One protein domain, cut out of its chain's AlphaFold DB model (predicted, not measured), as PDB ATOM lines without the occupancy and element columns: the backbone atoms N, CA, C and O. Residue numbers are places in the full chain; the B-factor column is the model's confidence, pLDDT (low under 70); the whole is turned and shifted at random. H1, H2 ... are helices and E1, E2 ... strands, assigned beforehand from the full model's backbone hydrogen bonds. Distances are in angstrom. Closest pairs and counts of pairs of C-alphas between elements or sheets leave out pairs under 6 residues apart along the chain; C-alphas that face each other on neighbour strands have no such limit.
ATOM      1  N   SER A 388     -26.886  30.431  35.878       70.81
ATOM      2  CA  SER A 388     -26.307  29.637  36.935       70.81
ATOM      3  C   SER A 388     -27.278  29.594  38.101       70.81
ATOM      4  O   SER A 388     -28.129  30.478  38.293       70.81
ATOM      5  N   HIS A 389     -27.077  28.618  38.967       69.69
ATOM      6  CA  HIS A 389     -27.729  28.542  40.261       69.69
ATOM      7  C   HIS A 389     -27.759  29.892  41.012       69.69
ATOM      8  O   HIS A 389     -28.736  30.207  41.688       69.69
ATOM      9  N   LYS A 390     -26.728  30.743  40.868       73.25
ATOM     10  CA  LYS A 390     -26.697  32.084  41.487       73.25
ATOM     11  C   LYS A 390     -27.764  33.026  40.929       73.25
ATOM     12  O   LYS A 390     -28.339  33.797  41.689       73.25
ATOM     13  N   SER A 391     -28.005  32.999  39.624       75.25
ATOM     14  CA  SER A 391     -29.022  33.844  38.989       75.25
ATOM     15  C   SER A 391     -30.424  33.391  39.392       75.25
ATOM     16  O   SER A 391     -31.259  34.226  39.728       75.25
ATOM     17  N   ARG A 392     -30.651  32.075  39.476       75.38
ATOM     18  CA  ARG A 392     -31.908  31.497  39.981       75.38
ATOM     19  C   ARG A 392     -32.171  31.880  41.427       75.38
ATOM     20  O   ARG A 392     -33.264  32.330  41.742       75.38
ATOM     21  N   TYR A 393     -31.145  31.784  42.275       77.38
ATOM     22  CA  TYR A 393     -31.188  32.276  43.652       77.38
ATOM     23  C   TYR A 393     -31.678  33.727  43.713       77.38
ATOM     24  O   TYR A 393     -32.580  34.058  44.472       77.38
ATOM     25  N   SER A 394     -31.123  34.605  42.879       81.69
ATOM     26  CA  SER A 394     -31.557  35.999  42.865       81.69
ATOM     27  C   SER A 394     -32.982  36.198  42.343       81.69
ATOM     28  O   SER A 394     -33.668  37.080  42.846       81.69
ATOM     29  N   LEU A 395     -33.449  35.395  41.380       78.56
ATOM     30  CA  LEU A 395     -34.851  35.430  40.935       78.56
ATOM     31  C   LEU A 395     -35.814  35.015  42.051       78.56
ATOM     32  O   LEU A 395     -36.936  35.509  42.125       78.56
ATOM     33  N   LEU A 396     -35.368  34.156  42.959       76.62
ATOM     34  CA  LEU A 396     -36.163  33.763  44.113       76.62
ATOM     35  C   LEU A 396     -36.220  34.799  45.186       76.62
ATOM     36  O   LEU A 396     -37.288  35.072  45.712       76.62
ATOM     37  N   GLU A 397     -35.076  35.392  45.481       82.69
ATOM     38  CA  GLU A 397     -35.047  36.540  46.360       82.69
ATOM     39  C   GLU A 397     -35.895  37.676  45.796       82.69
ATOM     40  O   GLU A 397     -36.597  38.349  46.544       82.69
ATOM     41  N   LEU A 398     -35.905  37.847  44.473       83.50
ATOM     42  CA  LEU A 398     -36.826  38.762  43.818       83.50
ATOM     43  C   LEU A 398     -38.279  38.348  44.082       83.50
ATOM     44  O   LEU A 398     -39.030  39.155  44.616       83.50
ATOM     45  N   GLY A 399     -38.665  37.100  43.807       78.12
ATOM     46  CA  GLY A 399     -40.011  36.592  44.099       78.12
ATOM     47  C   GLY A 399     -40.430  36.766  45.568       78.12
ATOM     48  O   GLY A 399     -41.559  37.162  45.842       78.12
ATOM     49  N   ASN A 400     -39.513  36.545  46.509       78.69
ATOM     50  CA  ASN A 400     -39.725  36.733  47.942       78.69
ATOM     51  C   ASN A 400     -39.951  38.211  48.299       78.69
ATOM     52  O   ASN A 400     -40.921  38.553  48.972       78.69
ATOM     53  N   LEU A 401     -39.097  39.113  47.804       83.56
ATOM     54  CA  LEU A 401     -39.264  40.555  48.010       83.56
ATOM     55  C   LEU A 401     -40.588  41.062  47.424       83.56
ATOM     56  O   LEU A 401     -41.268  41.870  48.056       83.56
ATOM     57  N   LEU A 402     -40.968  40.563  46.248       79.25
ATOM     58  CA  LEU A 402     -42.227  40.906  45.590       79.25
ATOM     59  C   LEU A 402     -43.443  40.388  46.368       79.25
ATOM     60  O   LEU A 402     -44.425  41.112  46.514       79.25
ATOM     61  N   TRP A 403     -43.370  39.176  46.924       77.62
ATOM     62  CA  TRP A 403     -44.402  38.656  47.822       77.62
ATOM     63  C   TRP A 403     -44.566  39.535  49.068       77.62
ATOM     64  O   TRP A 403     -45.688  39.883  49.451       77.62
ATOM     65  N   LEU A 404     -43.455  39.901  49.713       80.19
ATOM     66  CA  LEU A 404     -43.476  40.757  50.901       80.19
ATOM     67  C   LEU A 404     -44.123  42.108  50.588       80.19
ATOM     68  O   LEU A 404     -44.941  42.597  51.362       80.19
ATOM     69  N   GLU A 405     -43.816  42.686  49.430       80.19
ATOM     70  CA  GLU A 405     -44.439  43.925  48.978       80.19
ATOM     71  C   GLU A 405     -45.945  43.758  48.710       80.19
ATOM     72  O   GLU A 405     -46.749  44.561  49.188       80.19
ATOM     73  N   ALA A 406     -46.350  42.693  48.010       75.38
ATOM     74  CA  ALA A 406     -47.755  42.413  47.714       75.38
ATOM     75  C   ALA A 406     -48.584  42.236  48.998       75.38
ATOM     76  O   ALA A 406     -49.648  42.836  49.153       75.38
ATOM     77  N   THR A 407     -48.065  41.477  49.964       73.31
ATOM     78  CA  THR A 407     -48.748  41.214  51.239       73.31
ATOM     79  C   THR A 407     -48.793  42.417  52.179       73.31
ATOM     80  O   THR A 407     -49.722  42.518  52.989       73.31
ATOM     81  N   GLN A 408     -47.833  43.343  52.084       78.12
ATOM     82  CA  GLN A 408     -47.855  44.611  52.821       78.12
ATOM     83  C   GLN A 408     -48.909  45.582  52.282       78.12
ATOM     84  O   GLN A 408     -49.471  46.352  53.059       78.12
ATOM     85  N   ARG A 409     -49.197  45.540  50.976       76.62
ATOM     86  CA  ARG A 409     -50.209  46.398  50.341       76.62
ATOM     87  C   ARG A 409     -51.644  45.926  50.584       76.62
ATOM     88  O   ARG A 409     -52.553  46.751  50.549       76.62
ATOM     89  N   SER A 410     -51.869  44.633  50.835       70.38
ATOM     90  CA  SER A 410     -53.214  44.119  51.127       70.38
ATOM     91  C   SER A 410     -53.769  44.709  52.437       70.38
ATOM     92  O   SER A 410     -53.075  44.642  53.461       70.38
ATOM     93  N   PRO A 411     -55.010  45.235  52.444       71.06
ATOM     94  CA  PRO A 411     -55.593  45.883  53.613       71.06
ATOM     95  C   PRO A 411     -55.650  44.927  54.821       71.06
ATOM     96  O   PRO A 411     -55.906  43.727  54.667       71.06
ATOM     97  N   PRO A 412     -55.387  45.424  56.041       66.50
ATOM     98  CA  PRO A 412     -55.492  44.621  57.249       66.50
ATOM     99  C   PRO A 412     -56.968  44.325  57.561       66.50
ATOM    100  O   PRO A 412     -57.683  45.188  58.056       66.50
ATOM    101  N   GLY A 413     -57.418  43.095  57.285       62.00
ATOM    102  CA  GLY A 413     -58.703  42.568  57.760       62.00
ATOM    103  C   GLY A 413     -59.505  41.816  56.694       62.00
ATOM    104  O   GLY A 413     -60.009  42.415  55.753       62.00
ATOM    105  N   GLY A 414     -59.649  40.499  56.862       59.41
ATOM    106  CA  GLY A 414     -60.638  39.667  56.157       59.41
ATOM    107  C   GLY A 414     -60.087  38.775  55.045       59.41
ATOM    108  O   GLY A 414     -60.303  37.567  55.074       59.41
ATOM    109  N   GLU A 415     -59.346  39.328  54.087       62.91
ATOM    110  CA  GLU A 415     -58.995  38.584  52.863       62.91
ATOM    111  C   GLU A 415     -57.756  37.681  53.016       62.91
ATOM    112  O   GLU A 415     -57.607  36.676  52.331       62.91
ATOM    113  N   LYS A 416     -56.864  37.972  53.972       65.44
ATOM    114  CA  LYS A 416     -55.632  37.178  54.157       65.44
ATOM    115  C   LYS A 416     -55.912  35.754  54.641       65.44
ATOM    116  O   LYS A 416     -55.311  34.809  54.143       65.44
ATOM    117  N   ASP A 417     -56.860  35.590  55.560       67.25
ATOM    118  CA  ASP A 417     -57.227  34.268  56.076       67.25
ATOM    119  C   ASP A 417     -57.996  33.433  55.048       67.25
ATOM    120  O   ASP A 417     -57.919  32.205  55.091       67.25
ATOM    121  N   SER A 418     -58.722  34.068  54.118       68.25
ATOM    122  CA  SER A 418     -59.371  33.346  53.021       68.25
ATOM    123  C   SER A 418     -58.348  32.891  51.982       68.25
ATOM    124  O   SER A 418     -58.421  31.739  51.565       68.25
ATOM    125  N   ILE A 419     -57.351  33.722  51.654       67.00
ATOM    126  CA  ILE A 419     -56.240  33.379  50.749       67.00
ATOM    127  C   ILE A 419     -55.466  32.153  51.249       67.00
ATOM    128  O   ILE A 419     -55.181  31.233  50.487       67.00
ATOM    129  N   LEU A 420     -55.155  32.100  52.550       66.81
ATOM    130  CA  LEU A 420     -54.436  30.960  53.128       66.81
ATOM    131  C   LEU A 420     -55.253  29.663  53.116       66.81
ATOM    132  O   LEU A 420     -54.688  28.572  53.126       66.81
ATOM    133  N   ARG A 421     -56.585  29.761  53.082       69.19
ATOM    134  CA  ARG A 421     -57.487  28.602  53.054       69.19
ATOM    135  C   ARG A 421     -57.883  28.183  51.637       69.19
ATOM    136  O   ARG A 421     -58.263  27.031  51.446       69.19
ATOM    137  N   SER A 422     -57.804  29.080  50.654       68.69
ATOM    138  CA  SER A 422     -58.378  28.903  49.313       68.69
ATOM    139  C   SER A 422     -57.510  28.103  48.337       68.69
ATOM    140  O   SER A 422     -57.906  27.952  47.183       68.69
ATOM    141  N   ARG A 423     -56.352  27.566  48.764       77.12
ATOM    142  CA  ARG A 423     -55.375  26.880  47.884       77.12
ATOM    143  C   ARG A 423     -54.963  27.727  46.670       77.12
ATOM    144  O   ARG A 423     -54.618  27.195  45.618       77.12
ATOM    145  N   GLN A 424     -55.022  29.048  46.805       84.25
ATOM    146  CA  GLN A 424     -54.648  29.956  45.736       84.25
ATOM    147  C   GLN A 424     -53.133  30.125  45.660       84.25
ATOM    148  O   GLN A 424     -52.421  30.100  46.664       84.25
ATOM    149  N   ILE A 425     -52.649  30.331  44.442       85.94
ATOM    150  CA  ILE A 425     -51.239  30.543  44.127       85.94
ATOM    151  C   ILE A 425     -51.051  32.032  43.872       85.94
ATOM    152  O   ILE A 425     -51.808  32.604  43.088       85.94
ATOM    153  N   LEU A 426     -50.053  32.677  44.486       87.19
ATOM    154  CA  LEU A 426     -49.717  34.037  44.059       87.19
ATOM    155  C   LEU A 426     -48.908  33.963  42.773       87.19
ATOM    156  O   LEU A 426     -47.780  33.480  42.763       87.19
ATOM    157  N   LEU A 427     -49.480  34.496  41.706       90.44
ATOM    158  CA  LEU A 427     -48.804  34.741  40.451       90.44
ATOM    159  C   LEU A 427     -48.315  36.192  40.424       90.44
ATOM    160  O   LEU A 427     -49.119  37.122  40.335       90.44
ATOM    161  N   ALA A 428     -46.999  36.373  40.500       89.44
ATOM    162  CA  ALA A 428     -46.312  37.629  40.242       89.44
ATOM    163  C   ALA A 428     -45.884  37.673  38.769       89.44
ATOM    164  O   ALA A 428     -44.958  36.977  38.356       89.44
ATOM    165  N   ASP A 429     -46.575  38.474  37.969       90.88
ATOM    166  CA  ASP A 429     -46.366  38.579  36.532       90.88
ATOM    167  C   ASP A 429     -45.619  39.872  36.181       90.88
ATOM    168  O   ASP A 429     -46.197  40.960  36.110       90.88
ATOM    169  N   ALA A 430     -44.307  39.741  35.980       88.81
ATOM    170  CA  ALA A 430     -43.416  40.786  35.486       88.81
ATOM    171  C   ALA A 430     -43.276  40.778  33.955       88.81
ATOM    172  O   ALA A 430     -42.409  41.465  33.411       88.81
ATOM    173  N   THR A 431     -44.099  40.010  33.234       87.44
ATOM    174  CA  THR A 431     -44.288  40.236  31.792       87.44
ATOM    175  C   THR A 431     -45.190  41.447  31.541       87.44
ATOM    176  O   THR A 431     -45.111  42.063  30.478       87.44
ATOM    177  N   LEU A 432     -45.984  41.823  32.547       89.88
ATOM    178  CA  LEU A 432     -46.848  42.995  32.557       89.88
ATOM    179  C   LEU A 432     -46.136  44.195  33.194       89.88
ATOM    180  O   LEU A 432     -45.341  44.054  34.127       89.88
ATOM    181  N   PHE A 433     -46.437  45.389  32.684       87.81
ATOM    182  CA  PHE A 433     -45.944  46.655  33.217       87.81
ATOM    183  C   PHE A 433     -47.117  47.584  33.582       87.81
ATOM    184  O   PHE A 433     -47.871  47.960  32.686       87.81
ATOM    185  N   PRO A 434     -47.261  48.001  34.856       89.75
ATOM    186  CA  PRO A 434     -46.469  47.566  36.008       89.75
ATOM    187  C   PRO A 434     -46.672  46.077  36.314       89.75
ATOM    188  O   PRO A 434     -47.632  45.467  35.842       89.75
ATOM    189  N   MET A 435     -45.774  45.514  37.130       88.69
ATOM    190  CA  MET A 435     -45.911  44.139  37.606       88.69
ATOM    191  C   MET A 435     -47.302  43.910  38.183       88.69
ATOM    192  O   MET A 435     -47.745  44.685  39.036       88.69
ATOM    193  N   GLN A 436     -47.946  42.818  37.795       89.12
ATOM    194  CA  GLN A 436     -49.200  42.418  38.416       89.12
ATOM    195  C   GLN A 436     -48.957  41.290  39.407       89.12
ATOM    196  O   GLN A 436     -48.100  40.432  39.220       89.12
ATOM    197  N   SER A 437     -49.691  41.304  40.509       87.12
ATOM    198  CA  SER A 437     -49.676  40.232  41.498       87.12
ATOM    199  C   SER A 437     -51.114  39.843  41.765       87.12
ATOM    200  O   SER A 437     -51.919  40.688  42.151       87.12
ATOM    201  N   ARG A 438     -51.451  38.583  41.500       88.38
ATOM    202  CA  ARG A 438     -52.817  38.075  41.644       88.38
ATOM    203  C   ARG A 438     -52.821  36.662  42.188       88.38
ATOM    204  O   ARG A 438     -51.902  35.889  41.936       88.38
ATOM    205  N   PHE A 439     -53.881  36.331  42.908       86.62
ATOM    206  CA  PHE A 439     -54.148  34.971  43.343       86.62
ATOM    207  C   PHE A 439     -54.863  34.226  42.219       86.62
ATOM    208  O   PHE A 439     -55.889  34.692  41.727       86.62
ATOM    209  N   VAL A 440     -54.303  33.098  41.791       90.12
ATOM    210  CA  VAL A 440     -54.867  32.248  40.737       90.12
ATOM    211  C   VAL A 440     -55.201  30.872  41.294       90.12
ATOM    212  O   VAL A 440     -54.556  30.408  42.242       90.12
ATOM    213  N   ALA A 441     -56.216  30.225  40.721       88.50
ATOM    214  CA  ALA A 441     -56.476  28.827  41.015       88.50
ATOM    215  C   ALA A 441     -55.358  27.945  40.437       88.50
ATOM    216  O   ALA A 441     -54.612  28.334  39.534       88.50
ATOM    217  N   PHE A 442     -55.248  26.734  40.963       85.31
ATOM    218  CA  PHE A 442     -54.281  25.747  40.495       85.31
ATOM    219  C   PHE A 442     -54.482  25.398  39.014       85.31
ATOM    220  O   PHE A 442     -53.528  25.347  38.234       85.31
ATOM    221  N   GLU A 443     -55.735  25.200  38.621       88.31
ATOM    222  CA  GLU A 443     -56.142  24.868  37.261       88.31
ATOM    223  C   GLU A 443     -55.801  26.007  36.289       88.31
ATOM    224  O   GLU A 443     -55.359  25.759  35.162       88.31
ATOM    225  N   ASP A 444     -55.921  27.255  36.749       90.50
ATOM    226  CA  ASP A 444     -55.546  28.444  35.981       90.50
ATOM    227  C   ASP A 444     -54.028  28.514  35.774       90.50
ATOM    228  O   ASP A 444     -53.562  28.864  34.692       90.50
ATOM    229  N   LEU A 445     -53.232  28.126  36.779       89.31
ATOM    230  CA  LEU A 445     -51.777  28.075  36.633       89.31
ATOM    231  C   LEU A 445     -51.343  26.987  35.636       89.31
ATOM    232  O   LEU A 445     -50.478  27.234  34.801       89.31
ATOM    233  N   LEU A 446     -51.945  25.795  35.679       87.75
ATOM    234  CA  LEU A 446     -51.623  24.714  34.737       87.75
ATOM    235  C   LEU A 446     -52.095  24.987  33.304       87.75
ATOM    236  O   LEU A 446     -51.522  24.449  32.352       87.75
ATOM    237  N   SER A 447     -53.148  25.789  33.151       89.31
ATOM    238  CA  SER A 447     -53.639  26.262  31.853       89.31
ATOM    239  C   SER A 447     -52.955  27.548  31.386       89.31
ATOM    240  O   SER A 447     -53.192  27.986  30.256       89.31
ATOM    241  N   LEU A 448     -52.064  28.118  32.207       90.44
ATOM    242  CA  LEU A 448     -51.305  29.302  31.853       90.44
ATOM    243  C   LEU A 448     -50.471  29.012  30.612       90.44
ATOM    244  O   LEU A 448     -49.591  28.145  30.586       90.44
ATOM    245  N   SER A 449     -50.776  29.760  29.566       87.19
ATOM    246  CA  SER A 449     -50.110  29.685  28.282       87.19
ATOM    247  C   SER A 449     -49.544  31.049  27.943       87.19
ATOM    248  O   SER A 449     -50.127  32.088  28.253       87.19
ATOM    249  N   HIS A 450     -48.377  31.037  27.318       78.94
ATOM    250  CA  HIS A 450     -47.792  32.211  26.704       78.94
ATOM    251  C   HIS A 450     -47.661  31.913  25.212       78.94
ATOM    252  O   HIS A 450     -46.660  31.374  24.736       78.94
ATOM    253  N   GLY A 451     -48.726  32.225  24.477       80.56
ATOM    254  CA  GLY A 451     -48.877  31.812  23.087       80.56
ATOM    255  C   GLY A 451     -49.336  30.387  22.935       80.56
ATOM    256  O   GLY A 451     -50.257  29.949  23.611       80.56
ATOM    257  N   SER A 452     -48.682  29.661  22.034       78.81
ATOM    258  CA  SER A 452     -48.926  28.232  21.834       78.81
ATOM    259  C   SER A 452     -48.243  27.353  22.890       78.81
ATOM    260  O   SER A 452     -48.528  26.156  22.968       78.81
ATOM    261  N   ALA A 453     -47.348  27.923  23.706       77.62
ATOM    262  CA  ALA A 453     -46.624  27.206  24.743       77.62
ATOM    263  C   ALA A 453     -47.347  27.304  26.092       77.62
ATOM    264  O   ALA A 453     -47.593  28.394  26.607       77.62
ATOM    265  N   ASN A 454     -47.643  26.154  26.692       85.88
ATOM    266  CA  ASN A 454     -48.103  26.082  28.076       85.88
ATOM    267  C   ASN A 454     -46.902  26.204  29.010       85.88
ATOM    268  O   ASN A 454     -45.940  25.450  28.860       85.88
ATOM    269  N   VAL A 455     -46.988  27.119  29.972       83.62
ATOM    270  CA  VAL A 455     -45.843  27.555  30.775       83.62
ATOM    271  C   VAL A 455     -45.370  26.493  31.764       83.62
ATOM    272  O   VAL A 455     -44.187  26.445  32.036       83.62
ATOM    273  N   PHE A 456     -46.275  25.647  32.268       84.81
ATOM    274  CA  PHE A 456     -45.995  24.635  33.298       84.81
ATOM    275  C   PHE A 456     -46.458  23.233  32.873       84.81
ATOM    276  O   PHE A 456     -47.069  22.486  33.645       84.81
ATOM    277  N   LYS A 457     -46.271  22.887  31.594       82.31
ATOM    278  CA  LYS A 457     -46.778  21.619  31.033       82.31
ATOM    279  C   LYS A 457     -45.846  20.439  31.269       82.31
ATOM    280  O   LYS A 457     -46.295  19.294  31.149       82.31
ATOM    281  N   ASP A 458     -44.572  20.687  31.545       83.31
ATOM    282  CA  ASP A 458     -43.623  19.611  31.765       83.31
ATOM    283  C   ASP A 458     -44.008  18.776  33.001       83.31
ATOM    284  O   ASP A 458     -44.724  19.215  33.908       83.31
ATOM    285  N   LEU A 459     -43.573  17.515  33.003       83.81
ATOM    286  CA  LEU A 459     -43.952  16.555  34.040       83.81
ATOM    287  C   LEU A 459     -43.483  16.992  35.433       83.81
ATOM    288  O   LEU A 459     -44.158  16.681  36.412       83.81
ATOM    289  N   ARG A 460     -42.362  17.713  35.529       85.50
ATOM    290  CA  ARG A 460     -41.791  18.157  36.797       85.50
ATOM    291  C   ARG A 460     -42.541  19.362  37.345       85.50
ATOM    292  O   ARG A 460     -42.909  19.304  38.515       85.50
ATOM    293  N   SER A 461     -42.851  20.381  36.539       85.00
ATOM    294  CA  SER A 461     -43.744  21.463  36.987       85.00
ATOM    295  C   SER A 461     -45.066  20.901  37.485       85.00
ATOM    296  O   SER A 461     -45.483  21.212  38.594       85.00
ATOM    297  N   ARG A 462     -45.694  19.995  36.726       86.06
ATOM    298  CA  ARG A 462     -46.947  19.356  37.143       86.06
ATOM    299  C   ARG A 462     -46.818  18.622  38.472       86.06
ATOM    300  O   ARG A 462     -47.624  18.871  39.359       86.06
ATOM    301  N   ALA A 463     -45.790  17.791  38.635       85.69
ATOM    302  CA  ALA A 463     -45.558  17.065  39.880       85.69
ATOM    303  C   ALA A 463     -45.335  18.008  41.076       85.69
ATOM    304  O   ALA A 463     -45.858  17.759  42.161       85.69
ATOM    305  N   ILE A 464     -44.595  19.107  40.878       83.56
ATOM    306  CA  ILE A 464     -44.386  20.132  41.908       83.56
ATOM    307  C   ILE A 464     -45.720  20.770  42.286       83.56
ATOM    308  O   ILE A 464     -46.063  20.808  43.464       83.56
ATOM    309  N   ILE A 465     -46.479  21.263  41.308       84.62
ATOM    310  CA  ILE A 465     -47.712  21.997  41.592       84.62
ATOM    311  C   ILE A 465     -48.766  21.041  42.199       84.62
ATOM    312  O   ILE A 465     -49.410  21.403  43.179       84.62
ATOM    313  N   GLU A 466     -48.916  19.810  41.689       85.56
ATOM    314  CA  GLU A 466     -49.867  18.809  42.210       85.56
ATOM    315  C   GLU A 466     -49.593  18.426  43.666       85.56
ATOM    316  O   GLU A 466     -50.534  18.287  44.450       85.56
ATOM    317  N   GLU A 467     -48.326  18.260  44.052       81.00
ATOM    318  CA  GLU A 467     -48.000  17.947  45.443       81.00
ATOM    319  C   GLU A 467     -48.242  19.147  46.361       81.00
ATOM    320  O   GLU A 467     -48.764  18.995  47.464       81.00
ATOM    321  N   LEU A 468     -47.923  20.359  45.903       74.44
ATOM    322  CA  LEU A 468     -48.133  21.577  46.687       74.44
ATOM    323  C   LEU A 468     -49.608  21.819  47.018       74.44
ATOM    324  O   LEU A 468     -49.913  22.329  48.090       74.44
ATOM    325  N   VAL A 469     -50.526  21.398  46.146       77.12
ATOM    326  CA  VAL A 469     -51.973  21.446  46.409       77.12
ATOM    327  C   VAL A 469     -52.387  20.556  47.589       77.12
ATOM    328  O   VAL A 469     -53.414  20.813  48.227       77.12
ATOM    329  N   ARG A 470     -51.616  19.506  47.896       81.31
ATOM    330  CA  ARG A 470     -51.925  18.562  48.982       81.31
ATOM    331  C   ARG A 470     -51.495  19.074  50.357       81.31
ATOM    332  O   ARG A 470     -52.105  18.680  51.349       81.31
ATOM    333  N   ASP A 471     -50.489  19.943  50.430       77.25
ATOM    334  CA  ASP A 471     -49.913  20.424  51.689       77.25
ATOM    335  C   ASP A 471     -50.478  21.802  52.082       77.25
ATOM    336  O   ASP A 471     -50.144  22.842  51.517       77.25
ATOM    337  N   HIS A 472     -51.347  21.802  53.096       69.19
ATOM    338  CA  HIS A 472     -52.068  22.979  53.586       69.19
ATOM    339  C   HIS A 472     -51.188  24.021  54.309       69.19
ATOM    340  O   HIS A 472     -51.688  25.091  54.657       69.19
ATOM    341  N   GLY A 473     -49.906  23.734  54.567       69.12
ATOM    342  CA  GLY A 473     -48.989  24.636  55.278       69.12
ATOM    343  C   GLY A 473     -48.163  25.562  54.379       69.12
ATOM    344  O   GLY A 473     -47.265  26.259  54.869       69.12
ATOM    345  N   LEU A 474     -48.405  25.543  53.069       70.44
ATOM    346  CA  LEU A 474     -47.517  26.151  52.086       70.44
ATOM    347  C   LEU A 474     -48.193  27.204  51.232       70.44
ATOM    348  O   LEU A 474     -49.367  27.111  50.889       70.44
ATOM    349  N   VAL A 475     -47.372  28.149  50.792       75.12
ATOM    350  CA  VAL A 475     -47.714  29.090  49.735       75.12
ATOM    351  C   VAL A 475     -46.840  28.787  48.537       75.12
ATOM    352  O   VAL A 475     -45.610  28.764  48.635       75.12
ATOM    353  N   LEU A 476     -47.485  28.585  47.395       78.56
ATOM    354  CA  LEU A 476     -46.808  28.592  46.113       78.56
ATOM    355  C   LEU A 476     -46.815  30.016  45.564       78.56
ATOM    356  O   LEU A 476     -47.852  30.683  45.521       78.56
ATOM    357  N   VAL A 477     -45.644  30.463  45.130       82.88
ATOM    358  CA  VAL A 477     -45.501  31.689  44.355       82.88
ATOM    359  C   VAL A 477     -44.990  31.304  42.985       82.88
ATOM    360  O   VAL A 477     -43.917  30.714  42.850       82.88
ATOM    361  N   ALA A 478     -45.774  31.644  41.976       87.06
ATOM    362  CA  ALA A 478     -45.344  31.620  40.598       87.06
ATOM    363  C   ALA A 478     -44.837  33.016  40.229       87.06
ATOM    364  O   ALA A 478     -45.496  34.016  40.503       87.06
ATOM    365  N   PHE A 479     -43.670  33.092  39.611       87.50
ATOM    366  CA  PHE A 479     -43.123  34.322  39.062       87.50
ATOM    367  C   PHE A 479     -42.956  34.160  37.556       87.50
ATOM    368  O   PHE A 479     -42.292  33.224  37.112       87.50
ATOM    369  N   LEU A 480     -43.536  35.069  36.779       89.81
ATOM    370  CA  LEU A 480     -43.298  35.170  35.346       89.81
ATOM    371  C   LEU A 480     -42.487  36.415  35.040       89.81
ATOM    372  O   LEU A 480     -42.743  37.484  35.582       89.81
ATOM    373  N   GLY A 481     -41.534  36.295  34.131       88.19
ATOM    374  CA  GLY A 481     -40.729  37.413  33.677       88.19
ATOM    375  C   GLY A 481     -40.224  37.192  32.266       88.19
ATOM    376  O   GLY A 481     -40.180  36.066  31.786       88.19
ATOM    377  N   ARG A 482     -39.832  38.258  31.575       87.31
ATOM    378  CA  ARG A 482     -39.358  38.166  30.192       87.31
ATOM    379  C   ARG A 482     -37.985  38.808  30.054       87.31
ATOM    380  O   ARG A 482     -37.796  39.936  30.490       87.31
ATOM    381  N   ILE A 483     -37.046  38.114  29.411       86.75
ATOM    382  CA  ILE A 483     -35.766  38.693  28.976       86.75
ATOM    383  C   ILE A 483     -35.650  38.478  27.476       86.75
ATOM    384  O   ILE A 483     -35.291  37.407  26.990       86.75
ATOM    385  N   GLY A 484     -35.984  39.532  26.745       86.94
ATOM    386  CA  GLY A 484     -36.000  39.548  25.296       86.94
ATOM    387  C   GLY A 484     -37.013  38.580  24.690       86.94
ATOM    388  O   GLY A 484     -38.217  38.716  24.905       86.94
ATOM    389  N   GLU A 485     -36.553  37.601  23.918       85.19
ATOM    390  CA  GLU A 485     -37.391  36.551  23.334       85.19
ATOM    391  C   GLU A 485     -37.686  35.381  24.285       85.19
ATOM    392  O   GLU A 485     -38.352  34.436  23.877       85.19
ATOM    393  N   PHE A 486     -37.224  35.432  25.537       85.19
ATOM    394  CA  PHE A 486     -37.363  34.328  26.483       85.19
ATOM    395  C   PHE A 486     -38.304  34.667  27.631       85.19
ATOM    396  O   PHE A 486     -38.160  35.710  28.276       85.19
ATOM    397  N   LEU A 487     -39.235  33.759  27.902       85.88
ATOM    398  CA  LEU A 487     -40.079  33.763  29.086       85.88
ATOM    399  C   LEU A 487     -39.408  32.941  30.186       85.88
ATOM    400  O   LEU A 487     -38.958  31.825  29.943       85.88
ATOM    401  N   TYR A 488     -39.377  33.495  31.386       84.31
ATOM    402  CA  TYR A 488     -38.908  32.878  32.614       84.31
ATOM    403  C   TYR A 488     -40.120  32.603  33.471       84.31
ATOM    404  O   TYR A 488     -40.861  33.525  33.805       84.31
ATOM    405  N   ALA A 489     -40.288  31.351  33.856       86.38
ATOM    406  CA  ALA A 489     -41.309  30.945  34.792       86.38
ATOM    407  C   ALA A 489     -40.632  30.302  35.989       86.38
ATOM    408  O   ALA A 489     -39.876  29.350  35.845       86.38
ATOM    409  N   THR A 490     -40.845  30.863  37.173       84.06
ATOM    410  CA  THR A 490     -40.279  30.349  38.416       84.06
ATOM    411  C   THR A 490     -41.398  29.893  39.330       84.06
ATOM    412  O   THR A 490     -42.332  30.649  39.575       84.06
ATOM    413  N   LEU A 491     -41.296  28.681  39.861       84.06
ATOM    414  CA  LEU A 491     -42.154  28.194  40.935       84.06
ATOM    415  C   LEU A 491     -41.337  28.146  42.210       84.06
ATOM    416  O   LEU A 491     -40.308  27.476  42.257       84.06
ATOM    417  N   ALA A 492     -41.800  28.847  43.235       80.75
ATOM    418  CA  ALA A 492     -41.178  28.870  44.545       80.75
ATOM    419  C   ALA A 492     -42.167  28.369  45.596       80.75
ATOM    420  O   ALA A 492     -43.270  28.899  45.745       80.75
ATOM    421  N   ARG A 493     -41.750  27.341  46.339       77.62
ATOM    422  CA  ARG A 493     -42.470  26.844  47.516       77.62
ATOM    423  C   ARG A 493     -42.007  27.622  48.737       77.62
ATOM    424  O   ARG A 493     -40.808  27.647  49.015       77.62
ATOM    425  N   TYR A 494     -42.944  28.143  49.516       75.62
ATOM    426  CA  TYR A 494     -42.646  28.779  50.790       75.62
ATOM    427  C   TYR A 494     -43.452  28.165  51.928       75.62
ATOM    428  O   TYR A 494     -44.652  27.928  51.803       75.62
ATOM    429  N   ALA A 495     -42.785  27.926  53.056       71.94
ATOM    430  CA  ALA A 495     -43.461  27.588  54.302       71.94
ATOM    431  C   ALA A 495     -43.901  28.866  55.020       71.94
ATOM    432  O   ALA A 495     -43.096  29.787  55.185       71.94
ATOM    433  N   ILE A 496     -45.149  28.902  55.490       68.94
ATOM    434  CA  ILE A 496     -45.580  29.919  56.451       68.94
ATOM    435  C   ILE A 496     -45.220  29.403  57.836       68.94
ATOM    436  O   ILE A 496     -45.892  28.530  58.384       68.94
ATOM    437  N   MET A 497     -44.150  29.934  58.419       63.44
ATOM    438  CA  MET A 497     -43.860  29.650  59.820       63.44
ATOM    439  C   MET A 497     -44.797  30.492  60.686       63.44
ATOM    440  O   MET A 497     -44.576  31.690  60.833       63.44
ATOM    441  N   GLN A 498     -45.841  29.884  61.259       58.97
ATOM    442  CA  GLN A 498     -46.603  30.534  62.328       58.97
ATOM    443  C   GLN A 498     -45.624  30.826  63.469       58.97
ATOM    444  O   GLN A 498     -45.043  29.895  64.025       58.97
ATOM    445  N   ALA A 499     -45.381  32.103  63.778       54.03
ATOM    446  CA  ALA A 499     -44.518  32.452  64.900       54.03
ATOM    447  C   ALA A 499     -45.230  32.036  66.185       54.03
ATOM    448  O   ALA A 499     -46.078  32.760  66.699       54.03
ATOM    449  N   THR A 500     -44.910  30.852  66.689       49.62
ATOM    450  CA  THR A 500     -45.463  30.379  67.954       49.62
ATOM    451  C   THR A 500     -44.857  31.108  69.154       49.62
ATOM    452  O   THR A 500     -45.397  30.981  70.242       49.62
ATOM    453  N   GLU A 501     -43.788  31.905  68.992       48.66
ATOM    454  CA  GLU A 501     -43.045  32.505  70.118       48.66
ATOM    455  C   GLU A 501     -42.328  33.835  69.769       48.66
ATOM    456  O   GLU A 501     -41.192  34.070  70.182       48.66
ATOM    457  N   CYS A 502     -42.933  34.739  68.987       49.16
ATOM    458  CA  CYS A 502     -42.390  36.105  68.910       49.16
ATOM    459  C   CYS A 502     -42.819  36.877  70.164       49.16
ATOM    460  O   CYS A 502     -43.985  37.235  70.281       49.16
ATOM    461  N   GLY A 503     -41.881  37.093  71.091       57.38
ATOM    462  CA  GLY A 503     -42.118  37.807  72.347       57.38
ATOM    463  C   GLY A 503     -42.797  39.166  72.150       57.38
ATOM    464  O   GLY A 503     -42.508  39.885  71.190       57.38
ATOM    465  N   ASP A 504     -43.700  39.491  73.075       56.94
ATOM    466  CA  ASP A 504     -44.511  40.708  73.077       56.94
ATOM    467  C   ASP A 504     -43.634  41.961  72.880       56.94
ATOM    468  O   ASP A 504     -42.743  42.238  73.683       56.94
ATOM    469  N   GLY A 505     -43.872  42.731  71.807       70.31
ATOM    470  CA  GLY A 505     -43.228  44.041  71.617       70.31
ATOM    471  C   GLY A 505     -42.779  44.424  70.201       70.31
ATOM    472  O   GLY A 505     -42.283  45.536  70.017       70.31
ATOM    473  N   LEU A 506     -42.939  43.571  69.184       60.41
ATOM    474  CA  LEU A 506     -42.690  43.981  67.795       60.41
ATOM    475  C   LEU A 506     -43.850  44.838  67.264       60.41
ATOM    476  O   LEU A 506     -45.015  44.573  67.545       60.41
ATOM    477  N   SER A 507     -43.542  45.876  66.477       60.19
ATOM    478  CA  SER A 507     -44.582  46.640  65.771       60.19
ATOM    479  C   SER A 507     -45.352  45.717  64.818       60.19
ATOM    480  O   SER A 507     -44.730  44.812  64.274       60.19
ATOM    481  N   PRO A 508     -46.641  45.946  64.507       54.34
ATOM    482  CA  PRO A 508     -47.408  45.062  63.621       54.34
ATOM    483  C   PRO A 508     -46.728  44.784  62.268       54.34
ATOM    484  O   PRO A 508     -46.807  43.680  61.743       54.34
ATOM    485  N   ALA A 509     -45.988  45.752  61.714       49.91
ATOM    486  CA  ALA A 509     -45.200  45.559  60.495       49.91
ATOM    487  C   ALA A 509     -43.948  44.682  60.717       49.91
ATOM    488  O   ALA A 509     -43.641  43.823  59.890       49.91
ATOM    489  N   ALA A 510     -43.238  44.870  61.835       53.66
ATOM    490  CA  ALA A 510     -42.115  44.016  62.226       53.66
ATOM    491  C   ALA A 510     -42.584  42.612  62.637       53.66
ATOM    492  O   ALA A 510     -41.894  41.632  62.383       53.66
ATOM    493  N   GLU A 511     -43.782  42.510  63.199       51.72
ATOM    494  CA  GLU A 511     -44.446  41.286  63.600       51.72
ATOM    495  C   GLU A 511     -44.940  40.504  62.379       51.72
ATOM    496  O   GLU A 511     -44.729  39.304  62.322       51.72
ATOM    497  N   ILE A 512     -45.482  41.155  61.342       49.38
ATOM    498  CA  ILE A 512     -45.792  40.519  60.047       49.38
ATOM    499  C   ILE A 512     -44.505  40.054  59.346       49.38
ATOM    500  O   ILE A 512     -44.429  38.920  58.877       49.38
ATOM    501  N   SER A 513     -43.460  40.887  59.325       48.91
ATOM    502  CA  SER A 513     -42.149  40.508  58.775       48.91
ATOM    503  C   SER A 513     -41.517  39.325  59.535       48.91
ATOM    504  O   SER A 513     -40.900  38.448  58.932       48.91
ATOM    505  N   ALA A 514     -41.733  39.243  60.854       45.81
ATOM    506  CA  ALA A 514     -41.277  38.139  61.697       45.81
ATOM    507  C   ALA A 514     -42.168  36.878  61.605       45.81
ATOM    508  O   ALA A 514     -41.645  35.767  61.644       45.81
ATOM    509  N   ARG A 515     -43.491  37.036  61.436       44.25
ATOM    510  CA  ARG A 515     -44.509  35.963  61.349       44.25
ATOM    511  C   ARG A 515     -44.638  35.332  59.966       44.25
ATOM    512  O   ARG A 515     -45.269  34.293  59.830       44.25
ATOM    513  N   SER A 516     -44.058  35.940  58.939       45.66
ATOM    514  CA  SER A 516     -44.051  35.399  57.578       45.66
ATOM    515  C   SER A 516     -42.630  35.373  57.027       45.66
ATOM    516  O   SER A 516     -42.329  35.942  55.981       45.66
ATOM    517  N   ARG A 517     -41.730  34.674  57.732       51.62
ATOM    518  CA  ARG A 517     -40.493  34.204  57.103       51.62
ATOM    519  C   ARG A 517     -40.857  33.122  56.100       51.62
ATOM    520  O   ARG A 517     -40.958  31.945  56.432       51.62
ATOM    521  N   LEU A 518     -41.046  33.560  54.866       54.38
ATOM    522  CA  LEU A 518     -41.024  32.706  53.704       54.38
ATOM    523  C   LEU A 518     -39.630  32.079  53.614       54.38
ATOM    524  O   LEU A 518     -38.654  32.734  53.252       54.38
ATOM    525  N   VAL A 519     -39.525  30.812  54.000       53.53
ATOM    526  CA  VAL A 519     -38.330  30.018  53.725       53.53
ATOM    527  C   VAL A 519     -38.537  29.428  52.337       53.53
ATOM    528  O   VAL A 519     -39.392  28.547  52.210       53.53
ATOM    529  N   PRO A 520     -37.841  29.914  51.293       57.38
ATOM    530  CA  PRO A 520     -37.893  29.267  49.994       57.38
ATOM    531  C   PRO A 520     -37.357  27.854  50.174       57.38
ATOM    532  O   PRO A 520     -36.221  27.648  50.605       57.38
ATOM    533  N   LEU A 521     -38.225  26.884  49.924       54.38
ATOM    534  CA  LEU A 521     -37.902  25.485  50.124       54.38
ATOM    535  C   LEU A 521     -37.199  24.938  48.895       54.38
ATOM    536  O   LEU A 521     -36.122  24.379  49.040       54.38
ATOM    537  N   ASN A 522     -37.775  25.145  47.710       57.97
ATOM    538  CA  ASN A 522     -37.184  24.758  46.434       57.97
ATOM    539  C   ASN A 522     -37.806  25.534  45.279       57.97
ATOM    540  O   ASN A 522     -38.850  26.181  45.434       57.97
ATOM    541  N   VAL A 523     -37.095  25.504  44.148       58.12
ATOM    542  CA  VAL A 523     -37.277  26.463  43.067       58.12
ATOM    543  C   VAL A 523     -37.061  25.803  41.738       58.12
ATOM    544  O   VAL A 523     -35.965  25.337  41.456       58.12
ATOM    545  N   PHE A 524     -38.089  25.862  40.906       67.25
ATOM    546  CA  PHE A 524     -38.007  25.420  39.531       67.25
ATOM    547  C   PHE A 524     -38.041  26.629  38.606       67.25
ATOM    548  O   PHE A 524     -38.895  27.491  38.786       67.25
ATOM    549  N   VAL A 525     -37.113  26.703  37.648       70.56
ATOM    550  CA  VAL A 525     -37.087  27.747  36.616       70.56
ATOM    551  C   VAL A 525     -37.231  27.085  35.256       70.56
ATOM    552  O   VAL A 525     -36.351  26.334  34.833       70.56
ATOM    553  N   GLU A 526     -38.305  27.417  34.557       74.25
ATOM    554  CA  GLU A 526     -38.508  27.074  33.160       74.25
ATOM    555  C   GLU A 526     -38.203  28.285  32.283       74.25
ATOM    556  O   GLU A 526     -38.579  29.417  32.601       74.25
ATOM    557  N   VAL A 527     -37.489  28.044  31.183       72.81
ATOM    558  CA  VAL A 527     -37.196  29.068  30.183       72.81
ATOM    559  C   VAL A 527     -37.779  28.621  28.856       72.81
ATOM    560  O   VAL A 527     -37.375  27.593  28.309       72.81
ATOM    561  N   LEU A 528     -38.716  29.411  28.341       74.44
ATOM    562  CA  LEU A 528     -39.421  29.144  27.095       74.44
ATOM    563  C   LEU A 528     -39.025  30.189  26.053       74.44
ATOM    564  O   LEU A 528     -39.009  31.387  26.335       74.44
ATOM    565  N   GLU A 529     -38.691  29.741  24.844       75.00
ATOM    566  CA  GLU A 529     -38.535  30.639  23.698       75.00
ATOM    567  C   GLU A 529     -39.926  31.058  23.223       75.00
ATOM    568  O   GLU A 529     -40.782  30.211  22.964       75.00
ATOM    569  N   VAL A 530     -40.168  32.366  23.151       72.56
ATOM    570  CA  VAL A 530     -41.439  32.910  22.676       72.56
ATOM    571  C   VAL A 530     -41.486  32.745  21.152       72.56
ATOM    572  O   VAL A 530     -40.603  33.281  20.473       72.56
ATOM    573  N   PRO A 531     -42.497  32.043  20.607       70.94
ATOM    574  CA  PRO A 531     -42.668  31.868  19.165       70.94
ATOM    575  C   PRO A 531     -42.646  33.194  18.381       70.94
ATOM    576  O   PRO A 531     -43.078  34.237  18.880       70.94
ATOM    577  N   ASP A 532     -42.123  33.174  17.150       64.88
ATOM    578  CA  ASP A 532     -41.945  34.381  16.324       64.88
ATOM    579  C   ASP A 532     -43.270  35.080  15.976       64.88
ATOM    580  O   ASP A 532     -43.330  36.312  15.975       64.88
ATOM    581  N   ASP A 533     -44.343  34.317  15.762       58.06
ATOM    582  CA  ASP A 533     -45.701  34.804  15.484       58.06
ATOM    583  C   ASP A 533     -46.287  35.637  16.637       58.06
ATOM    584  O   ASP A 533     -47.166  36.471  16.431       58.06
ATOM    585  N   MET A 534     -45.744  35.494  17.845       52.06
ATOM    586  CA  MET A 534     -46.174  36.233  19.029       52.06
ATOM    587  C   MET A 534     -45.420  37.529  19.304       52.06
ATOM    588  O   MET A 534     -45.859  38.322  20.143       52.06
ATOM    589  N   LYS A 535     -44.298  37.792  18.625       55.62
ATOM    590  CA  LYS A 535     -43.492  39.000  18.882       55.62
ATOM    591  C   LYS A 535     -44.255  40.302  18.609       55.62
ATOM    592  O   LYS A 535     -43.841  41.343  19.111       55.62
TER     593      LYS A 535
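This is residues 388 to 535 of the 540 residues of the protein "MYND-type domain-containing protein" of Coprinellus micaceus (UniProt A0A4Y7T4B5). A twisted sheet of five strands forms the middle, with the long helix H1 over one face and the shorter H4 over the other. The long strands E3, E4 and E5 run along the longest axis; H5 and the link before it lie beyond one end of them, and H2 and H3 sit near the E1 and E2 part of the sheet. The 148 printed residues have five named helices and five named strands, in the order H1 H2 E1 E2 H3 H4 E3 E4 H5 E5, and the class is mixed, helices and strands. The sheet order is E2 E1 E3 E4 E5, mixed, with E1 and E3 parallel and the other neighbours antiparallel. The whole is compact, with a radius of gyration of the C-alphas of 16.1 A, yet elongated, spanning 57 by 30 by 29 A.

Along the printed part come H1, residues 389 to 409, H2, 415 to 421, E1, 425 to 429, E2, 436 to 440, H3, 442 to 446, H4, 459 to 468, E3, 474 to 483, E4, 486 to 496, H5, 508 to 515, and E5, 518 to 529. H1 is on the sheet; its closest C-alphas to E3 are those of Gly 399 and Phe 479, 6.3 A apart. H2 only grazes the sheet with residues 419 to 420. The hairpin E1 and E2 has N 427 and O 438 at 2.8 A. H3 only grazes the sheet with residues 442 to 445. H4, on the opposite face from H1, has a height over the sheet of 9.9 A and runs along the strands, at 23 degrees to E4 on the local plane. Parallel E1 and E3 have N 428 and O 478 at 2.8 A. The hairpin E3 and E4 has N 479 and O 490 at 2.8 A. H5 is not on the sheet; it is close to H1 but not clearly touching, the closest C-alphas, Leu 404 and Ser 513, being 8.0 A apart. Antiparallel E4 and E5 have N 489 and O 526 at 2.9 A, and E5 bends by 72 degrees at residue 521. In the five helices every O i to N i+4 pair is within hydrogen-bond range.

H1 begins with C-alpha 389 at (-27.729, 28.542, 40.261) and is 30.4 A long. H4 is 14.2 A long. E3 is 28.8 A long and E4 31.4 A. E5, 30.2 A, ends with C-alpha 529 at (-38.535, 30.639, 23.698).

The two C-alphas farthest apart, of Asp 504 and Asp 533, are 57.9 A apart. The printed part has no cut. The links H3 to H4 and E4 to H5 are long, and residues 409 to 415 stand free. The mean pLDDT of the printed part is 74.7; 46 residues are under 70, among them 412 to 422 and 506 to 524.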